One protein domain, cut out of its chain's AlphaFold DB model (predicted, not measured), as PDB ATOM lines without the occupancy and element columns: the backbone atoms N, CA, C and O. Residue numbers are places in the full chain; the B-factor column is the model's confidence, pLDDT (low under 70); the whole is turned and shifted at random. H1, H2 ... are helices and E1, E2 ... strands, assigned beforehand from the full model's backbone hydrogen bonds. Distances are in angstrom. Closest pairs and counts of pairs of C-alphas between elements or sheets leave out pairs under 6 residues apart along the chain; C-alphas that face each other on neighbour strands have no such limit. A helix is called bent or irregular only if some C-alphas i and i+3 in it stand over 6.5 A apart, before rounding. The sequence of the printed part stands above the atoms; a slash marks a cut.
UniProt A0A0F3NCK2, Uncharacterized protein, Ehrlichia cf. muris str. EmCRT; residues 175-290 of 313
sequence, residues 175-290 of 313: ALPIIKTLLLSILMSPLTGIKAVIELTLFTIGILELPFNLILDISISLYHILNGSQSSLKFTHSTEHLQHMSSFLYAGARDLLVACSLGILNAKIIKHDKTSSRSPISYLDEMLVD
ATOM      1  N   ALA A 175      30.845 -29.874   6.814       51.19
ATOM      2  CA  ALA A 175      29.687 -29.272   6.167       51.19
ATOM      3  C   ALA A 175      30.122 -28.428   4.957       51.19
ATOM      4  O   ALA A 175      30.695 -27.348   5.115       51.19
ATOM      5  N   LEU A 176      29.842 -28.906   3.741       56.78
ATOM      6  CA  LEU A 176      29.904 -28.047   2.565       56.78
ATOM      7  C   LEU A 176      28.862 -26.927   2.714       56.78
ATOM      8  O   LEU A 176      27.775 -27.172   3.247       56.78
ATOM      9  N   PRO A 177      29.146 -25.704   2.236       64.50
ATOM     10  CA  PRO A 177      28.161 -24.639   2.285       64.50
ATOM     11  C   PRO A 177      26.939 -25.051   1.459       64.50
ATOM     12  O   PRO A 177      27.069 -25.398   0.286       64.50
ATOM     13  N   ILE A 178      25.756 -24.981   2.076       67.50
ATOM     14  CA  ILE A 178      24.457 -25.382   1.501       67.50
ATOM     15  C   ILE A 178      24.266 -24.802   0.092       67.50
ATOM     16  O   ILE A 178      23.821 -25.503  -0.812       67.50
ATOM     17  N   ILE A 179      24.694 -23.554  -0.120       72.88
ATOM     18  CA  ILE A 179      24.632 -22.848  -1.407       72.88
ATOM     19  C   ILE A 179      25.406 -23.587  -2.509       72.88
ATOM     20  O   ILE A 179      24.913 -23.702  -3.628       72.88
ATOM     21  N   LYS A 180      26.596 -24.122  -2.211       71.31
ATOM     22  CA  LYS A 180      27.414 -24.856  -3.189       71.31
ATOM     23  C   LYS A 180      26.767 -26.191  -3.558       71.31
ATOM     24  O   LYS A 180      26.780 -26.564  -4.728       71.31
ATOM     25  N   THR A 181      26.164 -26.873  -2.584       69.19
ATOM     26  CA  THR A 181      25.401 -28.108  -2.819       69.19
ATOM     27  C   THR A 181      24.170 -27.848  -3.686       69.19
ATOM     28  O   THR A 181      23.899 -28.604  -4.614       69.19
ATOM     29  N   LEU A 182      23.457 -26.752  -3.421       72.88
ATOM     30  CA  LEU A 182      22.249 -26.361  -4.144       72.88
ATOM     31  C   LEU A 182      22.574 -25.936  -5.585       72.88
ATOM     32  O   LEU A 182      21.949 -26.429  -6.520       72.88
ATOM     33  N   LEU A 183      23.619 -25.123  -5.779       79.69
ATOM     34  CA  LEU A 183      24.093 -24.715  -7.104       79.69
ATOM     35  C   LEU A 183      24.521 -25.915  -7.952       79.69
ATOM     36  O   LEU A 183      24.154 -26.003  -9.122       79.69
ATOM     37  N   LEU A 184      25.274 -26.851  -7.366       77.81
ATOM     38  CA  LEU A 184      25.662 -28.061  -8.079       77.81
ATOM     39  C   LEU A 184      24.432 -28.903  -8.440       77.81
ATOM     40  O   LEU A 184      24.365 -29.429  -9.540       77.81
ATOM     41  N   SER A 185      23.447 -29.009  -7.549       75.81
ATOM     42  CA  SER A 185      22.234 -29.776  -7.829       75.81
ATOM     43  C   SER A 185      21.403 -29.176  -8.970       75.81
ATOM     44  O   SER A 185      20.988 -29.901  -9.875       75.81
ATOM     45  N   ILE A 186      21.261 -27.846  -9.004       81.25
ATOM     46  CA  ILE A 186      20.646 -27.130 -10.132       81.25
ATOM     47  C   ILE A 186      21.429 -27.402 -11.423       81.25
ATOM     48  O   ILE A 186      20.840 -27.739 -12.447       81.25
ATOM     49  N   LEU A 187      22.763 -27.321 -11.377       85.00
ATOM     50  CA  LEU A 187      23.616 -27.558 -12.545       85.00
ATOM     51  C   LEU A 187      23.506 -28.994 -13.084       85.00
ATOM     52  O   LEU A 187      23.591 -29.201 -14.291       85.00
ATOM     53  N   MET A 188      23.293 -29.978 -12.207       81.81
ATOM     54  CA  MET A 188      23.110 -31.385 -12.582       81.81
ATOM     55  C   MET A 188      21.689 -31.704 -13.068       81.81
ATOM     56  O   MET A 188      21.478 -32.738 -13.695       81.81
ATOM     57  N   SER A 189      20.719 -30.816 -12.842       83.44
ATOM     58  CA  SER A 189      19.303 -31.064 -13.154       83.44
ATOM     59  C   SER A 189      19.020 -31.399 -14.622       83.44
ATOM     60  O   SER A 189      18.226 -32.310 -14.861       83.44
ATOM     61  N   PRO A 190      19.660 -30.758 -15.624       86.81
ATOM     62  CA  PRO A 190      19.486 -31.154 -17.020       86.81
ATOM     63  C   PRO A 190      19.955 -32.590 -17.290       86.81
ATOM     64  O   PRO A 190      19.297 -33.316 -18.030       86.81
ATOM     65  N   LEU A 191      21.059 -33.023 -16.664       85.75
ATOM     66  CA  LEU A 191      21.562 -34.395 -16.793       85.75
ATOM     67  C   LEU A 191      20.577 -35.389 -16.170       85.75
ATOM     68  O   LEU A 191      20.254 -36.394 -16.799       85.75
ATOM     69  N   THR A 192      20.030 -35.066 -14.995       83.50
ATOM     70  CA  THR A 192      18.984 -35.870 -14.347       83.50
ATOM     71  C   THR A 192      17.707 -35.938 -15.191       83.50
ATOM     72  O   THR A 192      17.121 -37.006 -15.336       83.50
ATOM     73  N   GLY A 193      17.311 -34.839 -15.842       85.50
ATOM     74  CA  GLY A 193      16.180 -34.832 -16.774       85.50
ATOM     75  C   GLY A 193      16.391 -35.763 -17.972       85.50
ATOM     76  O   GLY A 193      15.483 -36.501 -18.347       85.50
ATOM     77  N   ILE A 194      17.600 -35.793 -18.542       89.56
ATOM     78  CA  ILE A 194      17.933 -36.721 -19.634       89.56
ATOM     79  C   ILE A 194      17.883 -38.178 -19.146       89.56
ATOM     80  O   ILE A 194      17.346 -39.029 -19.856       89.56
ATOM     81  N   LYS A 195      18.382 -38.477 -17.938       86.31
ATOM     82  CA  LYS A 195      18.277 -39.824 -17.344       86.31
ATOM     83  C   LYS A 195      16.825 -40.257 -17.177       86.31
ATOM     84  O   LYS A 195      16.483 -41.344 -17.635       86.31
ATOM     85  N   ALA A 196      15.970 -39.380 -16.650       85.81
ATOM     86  CA  ALA A 196      14.544 -39.652 -16.500       85.81
ATOM     87  C   ALA A 196      13.889 -40.023 -17.840       85.81
ATOM     88  O   ALA A 196      13.167 -41.015 -17.933       85.81
ATOM     89  N   VAL A 197      14.187 -39.272 -18.909       90.81
ATOM     90  CA  VAL A 197      13.686 -39.577 -20.260       90.81
ATOM     91  C   VAL A 197      14.185 -40.942 -20.741       90.81
ATOM     92  O   VAL A 197      13.400 -41.724 -21.278       90.81
ATOM     93  N   ILE A 198      15.465 -41.261 -20.531       88.44
ATOM     94  CA  ILE A 198      16.042 -42.552 -20.923       88.44
ATOM     95  C   ILE A 198      15.379 -43.709 -20.159       88.44
ATOM     96  O   ILE A 198      14.984 -44.699 -20.775       88.44
ATOM     97  N   GLU A 199      15.207 -43.585 -18.845       83.44
ATOM     98  CA  GLU A 199      14.608 -44.612 -17.986       83.44
ATOM     99  C   GLU A 199      13.123 -44.835 -18.300       83.44
ATOM    100  O   GLU A 199      12.688 -45.980 -18.437       83.44
ATOM    101  N   LEU A 200      12.354 -43.768 -18.539       87.62
ATOM    102  CA  LEU A 200      10.959 -43.870 -18.988       87.62
ATOM    103  C   LEU A 200      10.844 -44.463 -20.402       87.62
ATOM    104  O   LEU A 200       9.905 -45.208 -20.703       87.62
ATOM    105  N   THR A 201      11.820 -44.194 -21.271       88.12
ATOM    106  CA  THR A 201      11.891 -44.836 -22.591       88.12
ATOM    107  C   THR A 201      12.178 -46.332 -22.446       88.12
ATOM    108  O   THR A 201      11.517 -47.147 -23.085       88.12
ATOM    109  N   LEU A 202      13.101 -46.725 -21.561       84.38
ATOM    110  CA  LEU A 202      13.391 -48.131 -21.259       84.38
ATOM    111  C   LEU A 202      12.186 -48.854 -20.648       84.38
ATOM    112  O   LEU A 202      11.911 -49.992 -21.027       84.38
ATOM    113  N   PHE A 203      11.430 -48.185 -19.773       83.75
ATOM    114  CA  PHE A 203      10.144 -48.670 -19.271       83.75
ATOM    115  C   PHE A 203       9.153 -48.920 -20.416       83.75
ATOM    116  O   PHE A 203       8.555 -49.993 -20.493       83.75
ATOM    117  N   THR A 204       9.042 -47.977 -21.355       87.31
ATOM    118  CA  THR A 204       8.157 -48.096 -22.524       87.31
ATOM    119  C   THR A 204       8.557 -49.275 -23.417       87.31
ATOM    120  O   THR A 204       7.701 -50.065 -23.815       87.31
ATOM    121  N   ILE A 205       9.856 -49.464 -23.676       85.00
ATOM    122  CA  ILE A 205      10.363 -50.651 -24.387       85.00
ATOM    123  C   ILE A 205      10.051 -51.931 -23.594       85.00
ATOM    124  O   ILE A 205       9.691 -52.949 -24.180       85.00
ATOM    125  N   GLY A 206      10.125 -51.884 -22.262       81.44
ATOM    126  CA  GLY A 206       9.682 -52.970 -21.389       81.44
ATOM    127  C   GLY A 206       8.221 -53.366 -21.631       81.44
ATOM    128  O   GLY A 206       7.941 -54.552 -21.798       81.44
ATOM    129  N   ILE A 207       7.307 -52.399 -21.746       84.69
ATOM    130  CA  ILE A 207       5.892 -52.658 -22.074       84.69
ATOM    131  C   ILE A 207       5.763 -53.341 -23.442       84.69
ATOM    132  O   ILE A 207       5.037 -54.327 -23.571       84.69
ATOM    133  N   LEU A 208       6.494 -52.856 -24.450       85.94
ATOM    134  CA  LEU A 208       6.493 -53.416 -25.809       85.94
ATOM    135  C   LEU A 208       6.982 -54.876 -25.852       85.94
ATOM    136  O   LEU A 208       6.543 -55.652 -26.697       85.94
ATOM    137  N   GLU A 209       7.867 -55.269 -24.934       82.06
ATOM    138  CA  GLU A 209       8.390 -56.635 -24.835       82.06
ATOM    139  C   GLU A 209       7.534 -57.592 -23.998       82.06
ATOM    140  O   GLU A 209       7.648 -58.811 -24.140       82.06
ATOM    141  N   LEU A 210       6.663 -57.064 -23.133       82.81
ATOM    142  CA  LEU A 210       5.783 -57.854 -22.274       82.81
ATOM    143  C   LEU A 210       4.968 -58.926 -23.030       82.81
ATOM    144  O   LEU A 210       4.994 -60.076 -22.581       82.81
ATOM    145  N   PRO A 211       4.304 -58.640 -24.174       84.06
ATOM    146  CA  PRO A 211       3.564 -59.673 -24.901       84.06
ATOM    147  C   PRO A 211       4.463 -60.826 -25.371       84.06
ATOM    148  O   PRO A 211       4.042 -61.978 -25.335       84.06
ATOM    149  N   PHE A 212       5.719 -60.557 -25.742       81.19
ATOM    150  CA  PHE A 212       6.657 -61.599 -26.173       81.19
ATOM    151  C   PHE A 212       7.117 -62.491 -25.011       81.19
ATOM    152  O   PHE A 212       7.291 -63.696 -25.198       81.19
ATOM    153  N   ASN A 213       7.290 -61.924 -23.810       78.50
ATOM    154  CA  ASN A 213       7.577 -62.698 -22.597       78.50
ATOM    155  C   ASN A 213       6.394 -63.596 -22.208       78.50
ATOM    156  O   ASN A 213       6.593 -64.766 -21.884       78.50
ATOM    157  N   LEU A 214       5.170 -63.077 -22.324       83.38
ATOM    158  CA  LEU A 214       3.951 -63.818 -22.016       83.38
ATOM    159  C   LEU A 214       3.716 -64.972 -23.003       83.38
ATOM    160  O   LEU A 214       3.406 -66.086 -22.585       83.38
ATOM    161  N   ILE A 215       3.937 -64.745 -24.303       83.50
ATOM    162  CA  ILE A 215       3.879 -65.804 -25.328       83.50
ATOM    163  C   ILE A 215       4.897 -66.910 -25.028       83.50
ATOM    164  O   ILE A 215       4.581 -68.092 -25.175       83.50
ATOM    165  N   LEU A 216       6.103 -66.551 -24.585       80.50
ATOM    166  CA  LEU A 216       7.142 -67.519 -24.242       80.50
ATOM    167  C   LEU A 216       6.763 -68.357 -23.007       80.50
ATOM    168  O   LEU A 216       6.856 -69.582 -23.072       80.50
ATOM    169  N   ASP A 217       6.266 -67.735 -21.935       81.00
ATOM    170  CA  ASP A 217       5.797 -68.455 -20.738       81.00
ATOM    171  C   ASP A 217       4.624 -69.403 -21.058       81.00
ATOM    172  O   ASP A 217       4.597 -70.549 -20.595       81.00
ATOM    173  N   ILE A 218       3.678 -68.964 -21.899       84.19
ATOM    174  CA  ILE A 218       2.561 -69.801 -22.367       84.19
ATOM    175  C   ILE A 218       3.074 -70.963 -23.221       84.19
ATOM    176  O   ILE A 218       2.629 -72.092 -23.032       84.19
ATOM    177  N   SER A 219       4.026 -70.721 -24.127       81.31
ATOM    178  CA  SER A 219       4.580 -71.757 -25.014       81.31
ATOM    179  C   SER A 219       5.313 -72.848 -24.230       81.31
ATOM    180  O   SER A 219       5.146 -74.037 -24.508       81.31
ATOM    181  N   ILE A 220       6.091 -72.454 -23.217       80.31
ATOM    182  CA  ILE A 220       6.785 -73.381 -22.313       80.31
ATOM    183  C   ILE A 220       5.769 -74.184 -21.494       80.31
ATOM    184  O   ILE A 220       5.870 -75.408 -21.406       80.31
ATOM    185  N   SER A 221       4.752 -73.517 -20.943       79.25
ATOM    186  CA  SER A 221       3.713 -74.173 -20.143       79.25
ATOM    187  C   SER A 221       2.883 -75.158 -20.972       79.25
ATOM    188  O   SER A 221       2.649 -76.285 -20.540       79.25
ATOM    189  N   LEU A 222       2.490 -74.778 -22.193       81.81
ATOM    190  CA  LEU A 222       1.733 -75.634 -23.112       81.81
ATOM    191  C   LEU A 222       2.512 -76.908 -23.463       81.81
ATOM    192  O   LEU A 222       1.942 -77.994 -23.494       81.81
ATOM    193  N   TYR A 223       3.823 -76.795 -23.667       79.25
ATOM    194  CA  TYR A 223       4.687 -77.948 -23.916       79.25
ATOM    195  C   TYR A 223       4.786 -78.899 -22.729       79.25
ATOM    196  O   TYR A 223       4.717 -80.115 -22.902       79.25
ATOM    197  N   HIS A 224       4.923 -78.355 -21.520       79.38
ATOM    198  CA  HIS A 224       4.952 -79.157 -20.304       79.38
ATOM    199  C   HIS A 224       3.636 -79.914 -20.077       79.38
ATOM    200  O   HIS A 224       3.678 -81.085 -19.692       79.38
ATOM    201  N   ILE A 225       2.497 -79.288 -20.387       80.50
ATOM    202  CA  ILE A 225       1.173 -79.923 -20.343       80.50
ATOM    203  C   ILE A 225       1.061 -81.030 -21.405       80.50
ATOM    204  O   ILE A 225       0.646 -82.142 -21.086       80.50
ATOM    205  N   LEU A 226       1.470 -80.757 -22.651       79.62
ATOM    206  CA  LEU A 226       1.411 -81.722 -23.759       79.62
ATOM    207  C   LEU A 226       2.286 -82.962 -23.523       79.62
ATOM    208  O   LEU A 226       1.910 -84.059 -23.929       79.62
ATOM    209  N   ASN A 227       3.416 -82.810 -22.830       78.94
ATOM    210  CA  ASN A 227       4.313 -83.915 -22.484       78.94
ATOM    211  C   ASN A 227       3.972 -84.601 -21.149       78.94
ATOM    212  O   ASN A 227       4.786 -85.358 -20.621       78.94
ATOM    213  N   GLY A 228       2.786 -84.344 -20.591       68.00
ATOM    214  CA  GLY A 228       2.282 -85.049 -19.411       68.00
ATOM    215  C   GLY A 228       2.979 -84.688 -18.098       68.00
ATOM    216  O   GLY A 228       2.805 -85.391 -17.104       68.00
ATOM    217  N   SER A 229       3.758 -83.602 -18.055       68.25
ATOM    218  CA  SER A 229       4.324 -83.110 -16.797       68.25
ATOM    219  C   SER A 229       3.298 -82.236 -16.071       68.25
ATOM    220  O   SER A 229       2.798 -81.260 -16.628       68.25
ATOM    221  N   GLN A 230       2.980 -82.565 -14.814       54.53
ATOM    222  CA  GLN A 230       2.231 -81.667 -13.930       54.53
ATOM    223  C   GLN A 230       3.116 -80.463 -13.582       54.53
ATOM    224  O   GLN A 230       3.816 -80.459 -12.571       54.53
ATOM    225  N   SER A 231       3.106 -79.428 -14.418       55.59
ATOM    226  CA  SER A 231       3.625 -78.119 -14.031       55.59
ATOM    227  C   SER A 231       2.457 -77.176 -13.784       55.59
ATOM    228  O   SER A 231       1.648 -76.943 -14.682       55.59
ATOM    229  N   SER A 232       2.389 -76.591 -12.589       58.28
ATOM    230  CA  SER A 232       1.636 -75.353 -12.406       58.28
ATOM    231  C   SER A 232       2.143 -74.308 -13.407       58.28
ATOM    232  O   SER A 232       3.344 -74.247 -13.677       58.28
ATOM    233  N   LEU A 233       1.237 -73.509 -13.978       61.78
ATOM    234  CA  LEU A 233       1.597 -72.359 -14.813       61.78
ATOM    235  C   LEU A 233       2.560 -71.462 -14.019       61.78
ATOM    236  O   LEU A 233       2.164 -70.833 -13.038       61.78
ATOM    237  N   LYS A 234       3.836 -71.437 -14.416       70.38
ATOM    238  CA  LYS A 234       4.873 -70.593 -13.814       70.38
ATOM    239  C   LYS A 234       5.243 -69.495 -14.802       70.38
ATOM    240  O   LYS A 234       5.897 -69.752 -15.805       70.38
ATOM    241  N   PHE A 235       4.840 -68.267 -14.495       75.00
ATOM    242  CA  PHE A 235       5.156 -67.072 -15.283       75.00
ATOM    243  C   PHE A 235       6.524 -66.497 -14.900       75.00
ATOM    244  O   PHE A 235       6.622 -65.366 -14.422       75.00
ATOM    245  N   THR A 236       7.585 -67.295 -15.017       73.12
ATOM    246  CA  THR A 236       8.917 -66.897 -14.541       73.12
ATOM    247  C   THR A 236       9.467 -65.721 -15.346       73.12
ATOM    248  O   THR A 236       9.885 -64.731 -14.748       73.12
ATOM    249  N   HIS A 237       9.400 -65.769 -16.681       70.75
ATOM    250  CA  HIS A 237       9.983 -64.718 -17.516       70.75
ATOM    251  C   HIS A 237       9.164 -63.427 -17.494       70.75
ATOM    252  O   HIS A 237       9.733 -62.337 -17.482       70.75
ATOM    253  N   SER A 238       7.835 -63.528 -17.449       73.50
ATOM    254  CA  SER A 238       6.960 -62.356 -17.355       73.50
ATOM    255  C   SER A 238       7.096 -61.657 -16.001       73.50
ATOM    256  O   SER A 238       7.132 -60.430 -15.955       73.50
ATOM    257  N   THR A 239       7.224 -62.413 -14.903       72.31
ATOM    258  CA  THR A 239       7.389 -61.835 -13.557       72.31
ATOM    259  C   THR A 239       8.737 -61.134 -13.411       72.31
ATOM    260  O   THR A 239       8.778 -59.997 -12.945       72.31
ATOM    261  N   GLU A 240       9.826 -61.768 -13.858       69.00
ATOM    262  CA  GLU A 240      11.161 -61.157 -13.874       69.00
ATOM    263  C   GLU A 240      11.153 -59.861 -14.703       69.00
ATOM    264  O   GLU A 240      11.592 -58.804 -14.245       69.00
ATOM    265  N   HIS A 241      10.551 -59.892 -15.894       72.19
ATOM    266  CA  HIS A 241      10.453 -58.720 -16.765       72.19
ATOM    267  C   HIS A 241       9.634 -57.575 -16.153       72.19
ATOM    268  O   HIS A 241      10.026 -56.413 -16.264       72.19
ATOM    269  N   LEU A 242       8.528 -57.879 -15.465       70.50
ATOM    270  CA  LEU A 242       7.716 -56.883 -14.757       70.50
ATOM    271  C   LEU A 242       8.481 -56.214 -13.609       70.50
ATOM    272  O   LEU A 242       8.350 -55.005 -13.424       70.50
ATOM    273  N   GLN A 243       9.299 -56.966 -12.867       68.62
ATOM    274  CA  GLN A 243      10.157 -56.410 -11.813       68.62
ATOM    275  C   GLN A 243      11.211 -55.456 -12.387       68.62
ATOM    276  O   GLN A 243      11.465 -54.380 -11.845       68.62
ATOM    277  N   HIS A 244      11.799 -55.803 -13.530       67.12
ATOM    278  CA  HIS A 244      12.716 -54.897 -14.215       67.12
ATOM    279  C   HIS A 244      12.003 -53.649 -14.735       67.12
ATOM    280  O   HIS A 244      12.496 -52.535 -14.572       67.12
ATOM    281  N   MET A 245      10.814 -53.805 -15.302       71.38
ATOM    282  CA  MET A 245      10.012 -52.687 -15.776       71.38
ATOM    283  C   MET A 245       9.629 -51.731 -14.632       71.38
ATOM    284  O   MET A 245       9.801 -50.521 -14.772       71.38
ATOM    285  N   SER A 246       9.184 -52.245 -13.481       68.12
ATOM    286  CA  SER A 246       8.841 -51.409 -12.323       68.12
ATOM    287  C   SER A 246      10.046 -50.632 -11.790       68.12
ATOM    288  O   SER A 246       9.904 -49.469 -11.411       68.12
ATOM    289  N   SER A 247      11.244 -51.223 -11.845       67.56
ATOM    290  CA  SER A 247      12.474 -50.532 -11.458       67.56
ATOM    291  C   SER A 247      12.794 -49.331 -12.362       67.56
ATOM    292  O   SER A 247      13.144 -48.271 -11.847       67.56
ATOM    293  N   PHE A 248      12.601 -49.446 -13.685       71.50
ATOM    294  CA  PHE A 248      12.770 -48.321 -14.619       71.50
ATOM    295  C   PHE A 248      11.707 -47.241 -14.426       71.50
ATOM    296  O   PHE A 248      12.027 -46.058 -14.497       71.50
ATOM    297  N   LEU A 249      10.457 -47.633 -14.158       78.31
ATOM    298  CA  LEU A 249       9.380 -46.683 -13.889       78.31
ATOM    299  C   LEU A 249       9.677 -45.845 -12.649       78.31
ATOM    300  O   LEU A 249       9.533 -44.627 -12.678       78.31
ATOM    301  N   TYR A 250      10.094 -46.500 -11.566       70.44
ATOM    302  CA  TYR A 250      10.422 -45.812 -10.329       70.44
ATOM    303  C   TYR A 250      11.646 -44.908 -10.491       70.44
ATOM    304  O   TYR A 250      11.590 -43.751 -10.082       70.44
ATOM    305  N   ALA A 251      12.726 -45.412 -11.101       70.06
ATOM    306  CA  ALA A 251      13.924 -44.617 -11.357       70.06
ATOM    307  C   ALA A 251      13.577 -43.374 -12.195       70.06
ATOM    308  O   ALA A 251      13.817 -42.250 -11.753       70.06
ATOM    309  N   GLY A 252      12.849 -43.576 -13.300       75.94
ATOM    310  CA  GLY A 252      12.436 -42.496 -14.187       75.94
ATOM    311  C   GLY A 252      11.510 -41.490 -13.508       75.94
ATOM    312  O   GLY A 252      11.686 -40.288 -13.681       75.94
ATOM    313  N   ALA A 253      10.553 -41.944 -12.691       80.12
ATOM    314  CA  ALA A 253       9.673 -41.061 -11.925       80.12
ATOM    315  C   ALA A 253      10.440 -40.255 -10.865       80.12
ATOM    316  O   ALA A 253      10.187 -39.063 -10.695       80.12
ATOM    317  N   ARG A 254      11.401 -40.878 -10.177       77.81
ATOM    318  CA  ARG A 254      12.251 -40.222  -9.180       77.81
ATOM    319  C   ARG A 254      13.150 -39.166  -9.819       77.81
ATOM    320  O   ARG A 254      13.161 -38.026  -9.356       77.81
ATOM    321  N   ASP A 255      13.860 -39.517 -10.887       78.56
ATOM    322  CA  ASP A 255      14.731 -38.586 -11.605       78.56
ATOM    323  C   ASP A 255      13.901 -37.464 -12.262       78.56
ATOM    324  O   ASP A 255      14.323 -36.306 -12.264       78.56
ATOM    325  N   LEU A 256      12.668 -37.749 -12.703       84.00
ATOM    326  CA  LEU A 256      11.726 -36.733 -13.180       84.00
ATOM    327  C   LEU A 256      11.316 -35.762 -12.064       84.00
ATOM    328  O   LEU A 256      11.369 -34.554 -12.274       84.00
ATOM    329  N   LEU A 257      10.957 -36.254 -10.872       82.75
ATOM    330  CA  LEU A 257      10.635 -35.399  -9.721       82.75
ATOM    331  C   LEU A 257      11.820 -34.502  -9.346       82.75
ATOM    332  O   LEU A 257      11.649 -33.300  -9.129       82.75
ATOM    333  N   VAL A 258      13.031 -35.065  -9.321       77.38
ATOM    334  CA  VAL A 258      14.262 -34.304  -9.077       77.38
ATOM    335  C   VAL A 258      14.457 -33.228 -10.144       77.38
ATOM    336  O   VAL A 258      14.678 -32.069  -9.791       77.38
ATOM    337  N   ALA A 259      14.327 -33.569 -11.426       84.38
ATOM    338  CA  ALA A 259      14.472 -32.621 -12.527       84.38
ATOM    339  C   ALA A 259      13.410 -31.506 -12.478       84.38
ATOM    340  O   ALA A 259      13.752 -30.330 -12.606       84.38
ATOM    341  N   CYS A 260      12.144 -31.845 -12.207       85.44
ATOM    342  CA  CYS A 260      11.051 -30.885 -12.033       85.44
ATOM    343  C   CYS A 260      11.279 -29.947 -10.840       85.44
ATOM    344  O   CYS A 260      10.866 -28.791 -10.880       85.44
ATOM    345  N   SER A 261      11.974 -30.416  -9.802       84.62
ATOM    346  CA  SER A 261      12.381 -29.588  -8.663       84.62
ATOM    347  C   SER A 261      13.643 -28.753  -8.907       84.62
ATOM    348  O   SER A 261      14.172 -28.177  -7.959       84.62
ATOM    349  N   LEU A 262      14.167 -28.714 -10.141       82.62
ATOM    350  CA  LEU A 262      15.459 -28.096 -10.470       82.62
ATOM    351  C   LEU A 262      16.587 -28.618  -9.565       82.62
ATOM    352  O   LEU A 262      17.434 -27.862  -9.088       82.62
ATOM    353  N   GLY A 263      16.558 -29.919  -9.268       69.94
ATOM    354  CA  GLY A 263      17.577 -30.592  -8.468       69.94
ATOM    355  C   GLY A 263      17.439 -30.357  -6.968       69.94
ATOM    356  O   GLY A 263      18.062 -31.069  -6.189       69.94
ATOM    357  N   ILE A 264      16.580 -29.441  -6.514       74.75
ATOM    358  CA  ILE A 264      16.446 -29.094  -5.092       74.75
ATOM    359  C   ILE A 264      16.137 -30.333  -4.238       74.75
ATOM    360  O   ILE A 264      16.703 -30.487  -3.156       74.75
ATOM    361  N   LEU A 265      15.315 -31.262  -4.739       68.62
ATOM    362  CA  LEU A 265      15.006 -32.507  -4.030       68.62
ATOM    363  C   LEU A 265      16.212 -33.449  -3.883       68.62
ATOM    364  O   LEU A 265      16.230 -34.255  -2.959       68.62
ATOM    365  N   ASN A 266      17.216 -33.347  -4.752       65.75
ATOM    366  CA  ASN A 266      18.443 -34.150  -4.723       65.75
ATOM    367  C   ASN A 266      19.605 -33.435  -4.011       65.75
ATOM    368  O   ASN A 266      20.666 -34.013  -3.773       65.75
ATOM    369  N   ALA A 267      19.425 -32.170  -3.639       60.31
ATOM    370  CA  ALA A 267      20.416 -31.439  -2.876       60.31
ATOM    371  C   ALA A 267      20.453 -31.959  -1.427       60.31
ATOM    372  O   ALA A 267      19.437 -32.016  -0.734       60.31
ATOM    373  N   LYS A 268      21.649 -32.320  -0.944       61.88
ATOM    374  CA  LYS A 268      21.880 -32.774   0.439       61.88
ATOM    375  C   LYS A 268      21.791 -31.594   1.418       61.88
ATOM    376  O   LYS A 268      22.811 -31.040   1.823       61.88
ATOM    377  N   ILE A 269      20.567 -31.167   1.732       49.91
ATOM    378  CA  ILE A 269      20.275 -29.945   2.504       49.91
ATOM    379  C   ILE A 269      19.802 -30.261   3.934       49.91
ATOM    380  O   ILE A 269      20.043 -29.470   4.845       49.91
ATOM    381  N   ILE A 270      19.156 -31.408   4.166       45.66
ATOM    382  CA  ILE A 270      18.518 -31.728   5.452       45.66
ATOM    383  C   ILE A 270      19.547 -32.346   6.397       45.66
ATOM    384  O   ILE A 270      20.035 -33.439   6.143       45.66
ATOM    385  N   LYS A 271      19.879 -31.692   7.510       50.97
ATOM    386  CA  LYS A 271      20.740 -32.300   8.538       50.97
ATOM    387  C   LYS A 271      19.956 -33.377   9.287       50.97
ATOM    388  O   LYS A 271      18.980 -33.050   9.951       50.97
ATOM    389  N   HIS A 272      20.380 -34.633   9.171       41.31
ATOM    390  CA  HIS A 272      19.790 -35.745   9.921       41.31
ATOM    391  C   HIS A 272      20.478 -35.931  11.282       41.31
ATOM    392  O   HIS A 272      19.845 -36.385  12.220       41.31
ATOM    393  N   ASP A 273      21.742 -35.504  11.401       45.41
ATOM    394  CA  ASP A 273      22.498 -35.402  12.656       45.41
ATOM    395  C   ASP A 273      23.547 -34.278  12.569       45.41
ATOM    396  O   ASP A 273      23.731 -33.666  11.511       45.41
ATOM    397  N   LYS A 274      24.294 -34.012  13.657       40.31
ATOM    398  CA  LYS A 274      25.424 -33.047  13.669       40.31
ATOM    399  C   LYS A 274      26.466 -33.304  12.561       40.31
ATOM    400  O   LYS A 274      27.256 -32.408  12.271       40.31
ATOM    401  N   THR A 275      26.464 -34.492  11.955       44.72
ATOM    402  CA  THR A 275      27.514 -35.014  11.070       44.72
ATOM    403  C   THR A 275      27.026 -35.531   9.710       44.72
ATOM    404  O   THR A 275      27.868 -35.900   8.896       44.72
ATOM    405  N   SER A 276      25.716 -35.546   9.410       48.62
ATOM    406  CA  SER A 276      25.207 -36.055   8.122       48.62
ATOM    407  C   SER A 276      24.071 -35.209   7.534       48.62
ATOM    408  O   SER A 276      23.170 -34.743   8.237       48.62
ATOM    409  N   SER A 277      24.122 -34.996   6.214       51.94
ATOM    410  CA  SER A 277      23.113 -34.269   5.433       51.94
ATOM    411  C   SER A 277      22.420 -35.196   4.428       51.94
ATOM    412  O   SER A 277      23.095 -35.793   3.589       51.94
ATOM    413  N   ARG A 278      21.088 -35.271   4.482       58.12
ATOM    414  CA  ARG A 278      20.187 -36.013   3.592       58.12
ATOM    415  C   ARG A 278      19.535 -35.102   2.548       58.12
ATOM    416  O   ARG A 278      19.382 -33.895   2.748       58.12
ATOM    417  N   SER A 279      19.140 -35.691   1.425       59.34
ATOM    418  CA  SER A 279      18.333 -35.031   0.396       59.34
ATOM    419  C   SER A 279      16.830 -35.191   0.670       59.34
ATOM    420  O   SER A 279      16.424 -36.255   1.136       59.34
ATOM    421  N   PRO A 280      15.985 -34.189   0.365       61.19
ATOM    422  CA  PRO A 280      14.528 -34.299   0.500       61.19
ATOM    423  C   PRO A 280      13.908 -35.507  -0.219       61.19
ATOM    424  O   PRO A 280      13.007 -36.138   0.327       61.19
ATOM    425  N   ILE A 281      14.423 -35.878  -1.399       63.38
ATOM    426  CA  ILE A 281      13.963 -37.058  -2.154       63.38
ATOM    427  C   ILE A 281      14.111 -38.352  -1.339       63.38
ATOM    428  O   ILE A 281      13.294 -39.253  -1.464       63.38
ATOM    429  N   SER A 282      15.099 -38.425  -0.442       59.59
ATOM    430  CA  SER A 282      15.354 -39.613   0.378       59.59
ATOM    431  C   SER A 282      14.245 -39.883   1.392       59.59
ATOM    432  O   SER A 282      13.979 -41.038   1.693       59.59
ATOM    433  N   TYR A 283      13.587 -38.836   1.899       61.50
ATOM    434  CA  TYR A 283      12.439 -38.983   2.798       61.50
ATOM    435  C   TYR A 283      11.193 -39.444   2.046       61.50
ATOM    436  O   TYR A 283      10.437 -40.274   2.541       61.50
ATOM    437  N   LEU A 284      10.997 -38.927   0.832       63.81
ATOM    438  CA  LEU A 284       9.913 -39.358  -0.045       63.81
ATOM    439  C   LEU A 284      10.075 -40.838  -0.426       63.81
ATOM    440  O   LEU A 284       9.104 -41.587  -0.433       63.81
ATOM    441  N   ASP A 285      11.315 -41.264  -0.662       61.78
ATOM    442  CA  ASP A 285      11.656 -42.658  -0.927       61.78
ATOM    443  C   ASP A 285      11.408 -43.568   0.296       61.78
ATOM    444  O   ASP A 285      10.880 -44.665   0.133       61.78
ATOM    445  N   GLU A 286      11.729 -43.120   1.517       62.12
ATOM    446  CA  GLU A 286      11.465 -43.852   2.772       62.12
ATOM    447  C   GLU A 286       9.956 -44.035   3.010       62.12
ATOM    448  O   GLU A 286       9.491 -45.155   3.217       62.12
ATOM    449  N   MET A 287       9.163 -42.972   2.828       59.72
ATOM    450  CA  MET A 287       7.699 -43.044   2.916       59.72
ATOM    451  C   MET A 287       7.085 -44.007   1.888       59.72
ATOM    452  O   MET A 287       6.128 -44.715   2.196       59.72
ATOM    453  N   LEU A 288       7.622 -44.051   0.665       57.94
ATOM    454  CA  LEU A 288       7.136 -44.949  -0.387       57.94
ATOM    455  C   LEU A 288       7.460 -46.421  -0.104       57.94
ATOM    456  O   LEU A 288       6.653 -47.291  -0.434       57.94
ATOM    457  N   VAL A 289       8.616 -46.707   0.501       56.00
ATOM    458  CA  VAL A 289       9.020 -48.074   0.864       56.00
ATOM    459  C   VAL A 289       8.234 -48.568   2.083       56.00
ATOM    460  O   VAL A 289       7.684 -49.671   2.031       56.00
ATOM    461  N   ASP A 290       8.075 -47.751   3.126       46.00
ATOM    462  CA  ASP A 290       7.344 -48.136   4.345       46.00
ATOM    463  C   ASP A 290       5.839 -48.358   4.108       46.00
ATOM    464  O   ASP A 290       5.213 -49.219   4.733       46.00
TER     465      ASP A 290
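Overview. This is residues 175 to 290 of the 313 residues of an uncharacterized protein of Ehrlichia cf. muris str. EmCRT (UniProt A0A0F3NCK2). A long helical hairpin makes the length of this model: H1b runs out, the chain turns, and H2 folds back beside it. At the end away from that turn sit the steeply angled first arm H1a, the small strand hairpin of E1 and E2, and the short helix H3, loosely placed near H2. The 116 printed residues hold three named helices and two named strands, in the order H1, H2, E1, E2, H3; the class is mostly helix, and the two-stranded sheet, E1 - E2, is antiparallel. The whole is extended, with a radius of gyration of the C-alphas of 21.0 A and spans of 69 by 29 by 16 A.

Along the chain. H1, residues 178 to 226, begins with C-alpha 178 at (24.457, -25.382, 1.501). It was assigned as one helix by its hydrogen bonds but is bent: C-alphas 187 and 190 are 7.1 A apart. Its arms are H1a, residues 178 to 187, 14.2 A, and H1b, residues 190 to 226, 54.1 A. H1b is irregular, with C-alphas 208 and 211 7.0 A apart and a kink of 37 degrees near residue 209. H2, residues 236 to 260, is 36.2 A long. E1 is residues 270 to 273 and E2 residues 276 to 278. H3, residues 280 to 290, 16.1 A, ends with C-alpha 290 at (7.344, -48.136, 4.345).

Arrangement. H1a and H1b stand at a steep tilt of 64 degrees. H1b and H2 form a helical hairpin and touch, closest at the C-alphas of Ala 196 and Gly 252, 4.2 A, at a shallow tilt of 12 degrees, opposite ways. H2 and H3 are close but not clearly touching, closest at the C-alphas of Val 258 and Ile 281, 7.5 A. E1 and E2 form an antiparallel hairpin, with N 278 and O 270 at 2.7 A, within hydrogen-bond range. H1a and H3 are apart. Every O i to N i+4 pair is within hydrogen-bond range in H1a, H2 and H3, and 31 of 33 in H1b.

Size, cuts and confidence. The C-alphas of Pro 177 and Gly 228, the two farthest apart, are 69.2 A apart. The printed part has no cut, and no link is long. Mean pLDDT of the printed part is 72.4; 43 residues are under 70, among them residues 265 to 290.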